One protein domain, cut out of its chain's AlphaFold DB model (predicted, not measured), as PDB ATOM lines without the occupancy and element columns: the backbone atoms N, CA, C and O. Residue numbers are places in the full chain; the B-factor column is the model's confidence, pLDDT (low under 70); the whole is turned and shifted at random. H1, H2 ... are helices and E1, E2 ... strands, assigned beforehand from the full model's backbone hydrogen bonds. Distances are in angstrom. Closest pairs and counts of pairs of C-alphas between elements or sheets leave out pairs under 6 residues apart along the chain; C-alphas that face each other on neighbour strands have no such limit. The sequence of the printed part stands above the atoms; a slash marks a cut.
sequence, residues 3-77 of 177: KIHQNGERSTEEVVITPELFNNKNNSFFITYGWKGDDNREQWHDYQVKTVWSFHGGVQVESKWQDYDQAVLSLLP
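What this domain is: This is residues 3 to 77 of the 177 residues of an uncharacterized protein of Gammaproteobacteria bacterium (UniProt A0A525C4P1). With little regular structure, the domain is a long two-stranded ribbon, E2 and E3 running out and E4 and E5 back, beside a wide loop that passes E1, turns at H1 and returns along residues 26 to 37. The 75 printed residues hold one named helix and five named strands, E1 H1 E2 E3 E4 E5, with 24 residues in named elements, class mixed. The sheets E2 - E5 and E3 - E4 are antiparallel. It is loose, radius of gyration of the C-alphas 14.6 A, spanning 45 by 26 by 17 A.

How they stand to each other: Residues 3 to 4 pair antiparallel with residues 10 to 11 of E1, residues 10 to 12. H1, residues 19 to 25, has every O i to N i+4 pair within hydrogen-bond range. E2, residues 47 to 49, is antiparallel to E5, residues 66 to 68, at 136 degrees, with N 47 and O 68 2.8 A apart. E2 runs on into E3, residues 52 to 55, at 24 degrees. E3 and E4, residues 59 to 62, form a hairpin, with N 53 and O 61 2.8 A apart. H1 is apart from E3.

Where its parts are: E1 begins at C-alpha 10 (159.231, 207.658, 167.167); E5 ends at C-alpha 68 (167.004, 216.445, 157.148). H1 measures 10.0 A, E4 10.1 A.

The domain as a whole: The farthest C-alphas, of Asp 39 and Gly 57, are 46.6 A apart. The link from H1 to E2 is long. The printed part has no cut, and no printed residue is under 70 in pLDDT.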
ATOM      1  N   LYS A   3     163.525 210.112 164.265       93.94
ATOM      2  CA  LYS A   3     162.586 209.877 163.158       93.94
ATOM      3  C   LYS A   3     161.167 209.855 163.714       93.94
ATOM      4  O   LYS A   3     160.916 209.207 164.730       93.94
ATOM      5  N   ILE A   4     160.258 210.570 163.059       93.81
ATOM      6  CA  ILE A   4     158.816 210.428 163.271       93.81
ATOM      7  C   ILE A   4     158.291 209.608 162.092       93.81
ATOM      8  O   ILE A   4     158.477 209.996 160.937       93.81
ATOM      9  N   HIS A   5     157.720 208.446 162.393       92.94
ATOM     10  CA  HIS A   5     157.148 207.532 161.409       92.94
ATOM     11  C   HIS A   5     155.748 207.994 160.994       92.94
ATOM     12  O   HIS A   5     155.094 208.735 161.732       92.94
ATOM     13  N   GLN A   6     155.263 207.550 159.833       91.19
ATOM     14  CA  GLN A   6     153.922 207.920 159.339       91.19
ATOM     15  C   GLN A   6     152.796 207.469 160.269       91.19
ATOM     16  O   GLN A   6     151.791 208.163 160.411       91.19
ATOM     17  N   ASN A   7     152.993 206.353 160.969       91.12
ATOM     18  CA  ASN A   7     152.069 205.872 161.991       91.12
ATOM     19  C   ASN A   7     152.130 206.678 163.314       91.12
ATOM     20  O   ASN A   7     151.430 206.349 164.270       91.12
ATOM     21  N   GLY A   8     152.965 207.722 163.389       90.31
ATOM     22  CA  GLY A   8     153.154 208.585 164.556       90.31
ATOM     23  C   GLY A   8     154.181 208.080 165.576       90.31
ATOM     24  O   GLY A   8     154.526 208.818 166.508       90.31
ATOM     25  N   GLU A   9     154.706 206.861 165.415       91.94
ATOM     26  CA  GLU A   9     155.761 206.340 166.281       91.94
ATOM     27  C   GLU A   9     157.068 207.120 166.131       91.94
ATOM     28  O   GLU A   9     157.322 207.817 165.146       91.94
ATOM     29  N   ARG A  10     157.936 206.985 167.135       92.38
ATOM     30  CA  ARG A  10     159.231 207.658 167.167       92.38
ATOM     31  C   ARG A  10     160.353 206.648 167.306       92.38
ATOM     32  O   ARG A  10     160.299 205.782 168.175       92.38
ATOM     33  N   SER A  11     161.385 206.825 166.493       93.44
ATOM     34  CA  SER A  11     162.676 206.166 166.673       93.44
ATOM     35  C   SER A  11     163.713 207.218 167.034       93.44
ATOM     36  O   SER A  11     163.804 208.264 166.388       93.44
ATOM     37  N   THR A  12     164.477 206.968 168.092       92.56
ATOM     38  CA  THR A  12     165.548 207.853 168.559       92.56
ATOM     39  C   THR A  12     166.821 207.058 168.703       92.56
ATOM     40  O   THR A  12     166.814 205.989 169.306       92.56
ATOM     41  N   GLU A  13     167.909 207.616 168.204       93.31
ATOM     42  CA  GLU A  13     169.222 206.997 168.300       93.31
ATOM     43  C   GLU A  13     170.291 208.081 168.402       93.31
ATOM     44  O   GLU A  13     170.121 209.208 167.920       93.31
ATOM     45  N   GLU A  14     171.388 207.746 169.064       93.38
ATOM     46  CA  GLU A  14     172.520 208.623 169.309       93.38
ATOM     47  C   GLU A  14     173.804 207.927 168.872       93.38
ATOM     48  O   GLU A  14     173.973 206.725 169.056       93.38
ATOM     49  N   VAL A  15     174.723 208.715 168.324       93.50
ATOM     50  CA  VAL A  15     176.098 208.291 168.088       93.50
ATOM     51  C   VAL A  15     177.007 209.291 168.775       93.50
ATOM     52  O   VAL A  15     176.915 210.494 168.532       93.50
ATOM     53  N   VAL A  16     177.901 208.777 169.615       93.31
ATOM     54  CA  VAL A  16     178.954 209.560 170.259       93.31
ATOM     55  C   VAL A  16     180.253 209.329 169.499       93.31
ATOM     56  O   VAL A  16     180.729 208.198 169.389       93.31
ATOM     57  N   ILE A  17     180.829 210.408 168.973       92.00
ATOM     58  CA  ILE A  17     182.101 210.384 168.250       92.00
ATOM     59  C   ILE A  17     183.176 210.959 169.171       92.00
ATOM     60  O   ILE A  17     183.166 212.148 169.482       92.00
ATOM     61  N   THR A  18     184.100 210.110 169.617       91.50
ATOM     62  CA  THR A  18     185.290 210.514 170.384       91.50
ATOM     63  C   THR A  18     186.534 210.476 169.492       91.50
ATOM     64  O   THR A  18     186.518 209.773 168.479       91.50
ATOM     65  N   PRO A  19     187.639 211.165 169.852       89.06
ATOM     66  CA  PRO A  19     188.893 211.070 169.098       89.06
ATOM     67  C   PRO A  19     189.388 209.626 168.938       89.06
ATOM     68  O   PRO A  19     189.827 209.238 167.864       89.06
ATOM     69  N   GLU A  20     189.259 208.806 169.983       92.75
ATOM     70  CA  GLU A  20     189.623 207.387 169.944       92.75
ATOM     71  C   GLU A  20     188.767 206.602 168.939       92.75
ATOM     72  O   GLU A  20     189.299 205.899 168.080       92.75
ATOM     73  N   LEU A  21     187.437 206.752 168.998       92.06
ATOM     74  CA  LEU A  21     186.530 206.075 168.068       92.06
ATOM     75  C   LEU A  21     186.751 206.532 166.628       92.06
ATOM     76  O   LEU A  21     186.724 205.700 165.724       92.06
ATOM     77  N   PHE A  22     186.990 207.826 166.420       90.62
ATOM     78  CA  PHE A  22     187.292 208.388 165.110       90.62
ATOM     79  C   PHE A  22     188.609 207.847 164.555       90.62
ATOM     80  O   PHE A  22     188.658 207.417 163.410       90.62
ATOM     81  N   ASN A  23     189.668 207.778 165.363       91.56
ATOM     82  CA  ASN A  23     190.954 207.236 164.915       91.56
ATOM     83  C   ASN A  23     190.866 205.743 164.558       91.56
ATOM     84  O   ASN A  23     191.569 205.288 163.660       91.56
ATOM     85  N   ASN A  24     189.974 204.996 165.215       92.88
ATOM     86  CA  ASN A  24     189.764 203.573 164.946       92.88
ATOM     87  C   ASN A  24     188.816 203.302 163.762       92.88
ATOM     88  O   ASN A  24     189.047 202.374 162.990       92.88
ATOM     89  N   LYS A  25     187.727 204.072 163.625       89.62
ATOM     90  CA  LYS A  25     186.649 203.842 162.638       89.62
ATOM     91  C   LYS A  25     186.659 204.821 161.462       89.62
ATOM     92  O   LYS A  25     185.874 204.657 160.528       89.62
ATOM     93  N   ASN A  26     187.530 205.827 161.500       87.56
ATOM     94  CA  ASN A  26     187.536 206.963 160.584       87.56
ATOM     95  C   ASN A  26     186.139 207.628 160.550       87.56
ATOM     96  O   ASN A  26     185.495 207.743 161.589       87.56
ATOM     97  N   ASN A  27     185.625 208.006 159.380       83.94
ATOM     98  CA  ASN A  27     184.280 208.581 159.209       83.94
ATOM     99  C   ASN A  27     183.129 207.549 159.141       83.94
ATOM    100  O   ASN A  27     182.047 207.863 158.646       83.94
ATOM    101  N   SER A  28     183.334 206.311 159.596       89.00
ATOM    102  CA  SER A  28     182.357 205.222 159.448       89.00
ATOM    103  C   SER A  28     181.386 205.149 160.636       89.00
ATOM    104  O   SER A  28     181.471 204.261 161.490       89.00
ATOM    105  N   PHE A  29     180.474 206.121 160.715       91.69
ATOM    106  CA  PHE A  29     179.437 206.207 161.747       91.69
ATOM    107  C   PHE A  29     178.045 206.153 161.120       91.69
ATOM    108  O   PHE A  29     177.754 206.896 160.186       91.69
ATOM    109  N   PHE A  30     177.176 205.298 161.660       89.88
ATOM    110  CA  PHE A  30     175.838 205.073 161.121       89.88
ATOM    111  C   PHE A  30     174.800 205.088 162.231       89.88
ATOM    112  O   PHE A  30     175.073 204.704 163.365       89.88
ATOM    113  N   ILE A  31     173.607 205.521 161.852       89.56
ATOM    114  CA  ILE A  31     172.393 205.507 162.655       89.56
ATOM    115  C   ILE A  31     171.376 204.716 161.838       89.56
ATOM    116  O   ILE A  31     171.226 204.971 160.642       89.56
ATOM    117  N   THR A  32     170.704 203.752 162.460       88.19
ATOM    118  CA  THR A  32     169.781 202.839 161.784       88.19
ATOM    119  C   THR A  32     168.385 202.971 162.370       88.19
ATOM    120  O   THR A  32     168.155 202.752 163.554       88.19
ATOM    121  N   TYR A  33     167.406 203.243 161.517       87.12
ATOM    122  CA  TYR A  33     165.998 203.201 161.891       87.12
ATOM    123  C   TYR A  33     165.245 202.232 160.980       87.12
ATOM    124  O   TYR A  33     165.504 202.149 159.781       87.12
ATOM    125  N   GLY A  34     164.345 201.453 161.580       85.81
ATOM    126  CA  GLY A  34     163.547 200.442 160.888       85.81
ATOM    127  C   GLY A  34     162.232 200.996 160.350       85.81
ATOM    128  O   GLY A  34     161.772 202.047 160.789       85.81
ATOM    129  N   TRP A  35     161.632 200.282 159.399       84.31
ATOM    130  CA  TRP A  35     160.337 200.624 158.802       84.31
ATOM    131  C   TRP A  35     159.187 200.362 159.777       84.31
ATOM    132  O   TRP A  35     159.123 199.282 160.369       84.31
ATOM    133  N   LYS A  36     158.285 201.338 159.945       88.81
ATOM    134  CA  LYS A  36     157.133 201.240 160.853       88.81
ATOM    135  C   LYS A  36     155.853 201.761 160.194       88.81
ATOM    136  O   LYS A  36     155.214 202.685 160.691       88.81
ATOM    137  N   GLY A  37     155.474 201.162 159.063       85.56
ATOM    138  CA  GLY A  37     154.297 201.602 158.302       85.56
ATOM    139  C   GLY A  37     154.529 202.914 157.553       85.56
ATOM    140  O   GLY A  37     153.629 203.740 157.449       85.56
ATOM    141  N   ASP A  38     155.761 203.136 157.096       87.69
ATOM    142  CA  ASP A  38     156.137 204.298 156.301       87.69
ATOM    143  C   ASP A  38     155.949 203.984 154.809       87.69
ATOM    144  O   ASP A  38     156.858 203.487 154.142       87.69
ATOM    145  N   ASP A  39     154.743 204.228 154.301       88.81
ATOM    146  CA  ASP A  39     154.334 203.884 152.933       88.81
ATOM    147  C   ASP A  39     154.679 204.991 151.924       88.81
ATOM    148  O   ASP A  39     155.003 204.716 150.767       88.81
ATOM    149  N   ASN A  40     154.680 206.260 152.353       87.94
ATOM    150  CA  ASN A  40     155.223 207.357 151.546       87.94
ATOM    151  C   ASN A  40     156.765 207.334 151.550       87.94
ATOM    152  O   ASN A  40     157.412 207.746 152.515       87.94
ATOM    153  N   ARG A  41     157.343 206.876 150.436       82.38
ATOM    154  CA  ARG A  41     158.792 206.729 150.243       82.38
ATOM    155  C   ARG A  41     159.552 208.054 150.164       82.38
ATOM    156  O   ARG A  41     160.742 208.060 150.459       82.38
ATOM    157  N   GLU A  42     158.896 209.155 149.800       83.69
ATOM    158  CA  GLU A  42     159.530 210.481 149.786       83.69
ATOM    159  C   GLU A  42     159.821 210.951 151.216       83.69
ATOM    160  O   GLU A  42     160.933 211.362 151.514       83.69
ATOM    161  N   GLN A  43     158.863 210.762 152.131       84.75
ATOM    162  CA  GLN A  43     158.979 211.147 153.549       84.75
ATOM    163  C   GLN A  43     159.704 210.111 154.417       84.75
ATOM    164  O   GLN A  43     159.904 210.287 155.627       84.75
ATOM    165  N   TRP A  44     160.063 208.968 153.832       85.75
ATOM    166  CA  TRP A  44     160.756 207.903 154.543       85.75
ATOM    167  C   TRP A  44     162.119 208.369 155.060       85.75
ATOM    168  O   TRP A  44     162.499 208.036 156.184       85.75
ATOM    169  N   HIS A  45     162.811 209.190 154.269       87.75
ATOM    170  CA  HIS A  45     164.124 209.719 154.607       87.75
ATOM    171  C   HIS A  45     164.081 210.944 155.524       87.75
ATOM    172  O   HIS A  45     165.144 211.393 155.935       87.75
ATOM    173  N   ASP A  46     162.900 211.443 155.898       92.19
ATOM    174  CA  ASP A  46     162.775 212.613 156.767       92.19
ATOM    175  C   ASP A  46     163.105 212.256 158.214       92.19
ATOM    176  O   ASP A  46     162.396 211.471 158.850       92.19
ATOM    177  N   TYR A  47     164.133 212.876 158.779       93.88
ATOM    178  CA  TYR A  47     164.496 212.764 160.186       93.88
ATOM    179  C   TYR A  47     164.949 214.106 160.755       93.88
ATOM    180  O   TYR A  47     165.294 215.046 160.050       93.88
ATOM    181  N   GLN A  48     164.973 214.186 162.080       95.25
ATOM    182  CA  GLN A  48     165.481 215.333 162.811       95.25
ATOM    183  C   GLN A  48     166.830 215.019 163.442       95.25
ATOM    184  O   GLN A  48     167.042 213.963 164.054       95.25
ATOM    185  N   VAL A  49     167.744 215.978 163.369       95.38
ATOM    186  CA  VAL A  49     169.063 215.899 163.994       95.38
ATOM    187  C   VAL A  49     169.227 217.013 165.003       95.38
ATOM    188  O   VAL A  49     168.806 218.146 164.794       95.38
ATOM    189  N   LYS A  50     169.884 216.666 166.101       95.25
ATOM    190  CA  LYS A  50     170.436 217.597 167.066       95.25
ATOM    191  C   LYS A  50     171.893 217.216 167.274       95.25
ATOM    192  O   LYS A  50     172.190 216.031 167.421       95.25
ATOM    193  N   THR A  51     172.778 218.203 167.251       94.50
ATOM    194  CA  THR A  51     174.220 218.009 167.411       94.50
ATOM    195  C   THR A  51     174.687 218.619 168.716       94.50
ATOM    196  O   THR A  51     174.195 219.669 169.138       94.50
ATOM    197  N   VAL A  52     175.648 217.949 169.340       94.06
ATOM    198  CA  VAL A  52     176.331 218.422 170.534       94.06
ATOM    199  C   VAL A  52     177.824 218.307 170.277       94.06
ATOM    200  O   VAL A  52     178.339 217.214 170.057       94.06
ATOM    201  N   TRP A  53     178.510 219.442 170.310       91.38
ATOM    202  CA  TRP A  53     179.959 219.513 170.225       91.38
ATOM    203  C   TRP A  53     180.524 219.844 171.593       91.38
ATOM    204  O   TRP A  53     180.163 220.872 172.167       91.38
ATOM    205  N   SER A  54     181.424 218.998 172.080       89.06
ATOM    206  CA  SER A  54     182.149 219.205 173.331       89.06
ATOM    207  C   SER A  54     183.623 219.413 173.017       89.06
ATOM    208  O   SER A  54     184.280 218.521 172.483       89.06
ATOM    209  N   PHE A  55     184.140 220.595 173.335       83.62
ATOM    210  CA  PHE A  55     185.530 220.965 173.097       83.62
ATOM    211  C   PHE A  55     186.353 220.895 174.379       83.62
ATOM    212  O   PHE A  55     185.837 221.021 175.496       83.62
ATOM    213  N   HIS A  56     187.662 220.725 174.204       75.62
ATOM    214  CA  HIS A  56     188.613 220.860 175.297       75.62
ATOM    215  C   HIS A  56     188.454 222.236 175.970       75.62
ATOM    216  O   HIS A  56     188.162 223.228 175.304       75.62
ATOM    217  N   GLY A  57     188.579 222.294 177.296       72.94
ATOM    218  CA  GLY A  57     188.256 223.499 178.074       72.94
ATOM    219  C   GLY A  57     186.781 223.630 178.481       72.94
ATOM    220  O   GLY A  57     186.393 224.659 179.024       72.94
ATOM    221  N   GLY A  58     185.955 222.598 178.258       78.50
ATOM    222  CA  GLY A  58     184.587 222.516 178.798       78.50
ATOM    223  C   GLY A  58     183.533 223.285 177.997       78.50
ATOM    224  O   GLY A  58     182.412 223.488 178.464       78.50
ATOM    225  N   VAL A  59     183.870 223.722 176.784       84.75
ATOM    226  CA  VAL A  59     182.943 224.459 175.926       84.75
ATOM    227  C   VAL A  59     182.035 223.484 175.201       84.75
ATOM    228  O   VAL A  59     182.498 222.643 174.434       84.75
ATOM    229  N   GLN A  60     180.731 223.654 175.392       89.12
ATOM    230  CA  GLN A  60     179.713 222.889 174.685       89.12
ATOM    231  C   GLN A  60     178.891 223.792 173.766       89.12
ATOM    232  O   GLN A  60     178.390 224.841 174.204       89.12
ATOM    233  N   VAL A  61     178.737 223.362 172.513       88.44
ATOM    234  CA  VAL A  61     177.877 223.989 171.504       88.44
ATOM    235  C   VAL A  61     176.816 222.991 171.079       88.44
ATOM    236  O   VAL A  61     177.123 221.906 170.593       88.44
ATOM    237  N   GLU A  62     175.562 223.376 171.259       91.81
ATOM    238  CA  GLU A  62     174.406 222.537 170.978       91.81
ATOM    239  C   GLU A  62     173.537 223.197 169.907       91.81
ATOM    240  O   GLU A  62     173.235 224.392 169.988       91.81
ATOM    241  N   SER A  63     173.142 222.428 168.891       91.88
ATOM    242  CA  SER A  63     172.200 222.903 167.879       91.88
ATOM    243  C   SER A  63     170.754 222.733 168.346       91.88
ATOM    244  O   SER A  63     170.433 221.928 169.221       91.88
ATOM    245  N   LYS A  64     169.837 223.459 167.705       94.38
ATOM    246  CA  LYS A  64     168.416 223.091 167.734       94.38
ATOM    247  C   LYS A  64     168.202 221.801 166.930       94.38
ATOM    248  O   LYS A  64     169.088 221.382 166.183       94.38
ATOM    249  N   TRP A  65     167.025 221.198 167.091       95.62
ATOM    250  CA  TRP A  65     166.556 220.176 166.159       95.62
ATOM    251  C   TRP A  65     166.401 220.791 164.769       95.62
ATOM    252  O   TRP A  65     165.868 221.894 164.647       95.62
ATOM    253  N   GLN A  66     166.891 220.092 163.756       95.12
ATOM    254  CA  GLN A  66     166.831 220.487 162.351       95.12
ATOM    255  C   GLN A  66     166.335 219.298 161.534       95.12
ATOM    256  O   GLN A  66     166.723 218.166 161.833       95.12
ATOM    257  N   ASP A  67     165.480 219.558 160.551       94.94
ATOM    258  CA  ASP A  67     164.963 218.550 159.626       94.94
ATOM    259  C   ASP A  67     165.995 218.252 158.529       94.94
ATOM    260  O   ASP A  67     166.675 219.155 158.038       94.94
ATOM    261  N   TYR A  68     166.115 216.977 158.174       93.56
ATOM    262  CA  TYR A  68     167.004 216.445 157.148       93.56
ATOM    263  C   TYR A  68     166.288 215.325 156.393       93.56
ATOM    264  O   TYR A  68     165.541 214.559 156.993       93.56
ATOM    265  N   ASP A  69     166.578 215.200 155.103       90.94
ATOM    266  CA  ASP A  69     166.022 214.192 154.189       90.94
ATOM    267  C   ASP A  69     167.121 213.400 153.447       90.94
ATOM    268  O   ASP A  69     166.855 212.548 152.599       90.94
ATOM    269  N   GLN A  70     168.392 213.667 153.762       89.50
ATOM    270  CA  GLN A  70     169.543 213.071 153.084       89.50
ATOM    271  C   GLN A  70     170.047 211.828 153.814       89.50
ATOM    272  O   GLN A  70     170.134 211.801 155.038       89.50
ATOM    273  N   ALA A  71     170.491 210.813 153.073       86.50
ATOM    274  CA  ALA A  71     171.068 209.599 153.659       86.50
ATOM    275  C   ALA A  71     172.433 209.824 154.347       86.50
ATOM    276  O   ALA A  71     172.867 208.992 155.141       86.50
ATOM    277  N   VAL A  72     173.112 210.933 154.038       88.00
ATOM    278  CA  VAL A  72     174.419 211.294 154.597       88.00
ATOM    279  C   VAL A  72     174.302 212.625 155.323       88.00
ATOM    280  O   VAL A  72     173.829 213.608 154.760       88.00
ATOM    281  N   LEU A  73     174.787 212.659 156.562       89.38
ATOM    282  CA  LEU A  73     174.845 213.865 157.375       89.38
ATOM    283  C   LEU A  73     176.296 214.343 157.487       89.38
ATOM    284  O   LEU A  73     177.097 213.766 158.221       89.38
ATOM    285  N   SER A  74     176.620 215.426 156.787       88.69
ATOM    286  CA  SER A  74     177.923 216.086 156.903       88.69
ATOM    287  C   SER A  74     177.931 217.038 158.094       88.69
ATOM    288  O   SER A  74     177.197 218.027 158.119       88.69
ATOM    289  N   LEU A  75     178.785 216.757 159.076       87.69
ATOM    290  CA  LEU A  75     178.953 217.581 160.268       87.69
ATOM    291  C   LEU A  75     180.277 218.339 160.208       87.69
ATOM    292  O   LEU A  75     181.339 217.742 160.057       87.69
ATOM    293  N   LEU A  76     180.208 219.660 160.363       83.25
ATOM    294  CA  LEU A  76     181.378 220.523 160.488       83.25
ATOM    295  C   LEU A  76     181.423 221.113 161.900       83.25
ATOM    296  O   LEU A  76     180.377 221.536 162.407       83.25
ATOM    297  N   PRO A  77     182.604 221.178 162.538       84.44
ATOM    298  CA  PRO A  77     182.723 221.816 163.834       84.44
ATOM    299  C   PRO A  77     182.322 223.302 163.730       84.44
ATOM    300  O   PRO A  77     182.715 223.989 162.785       84.44
TER     301      PRO A  77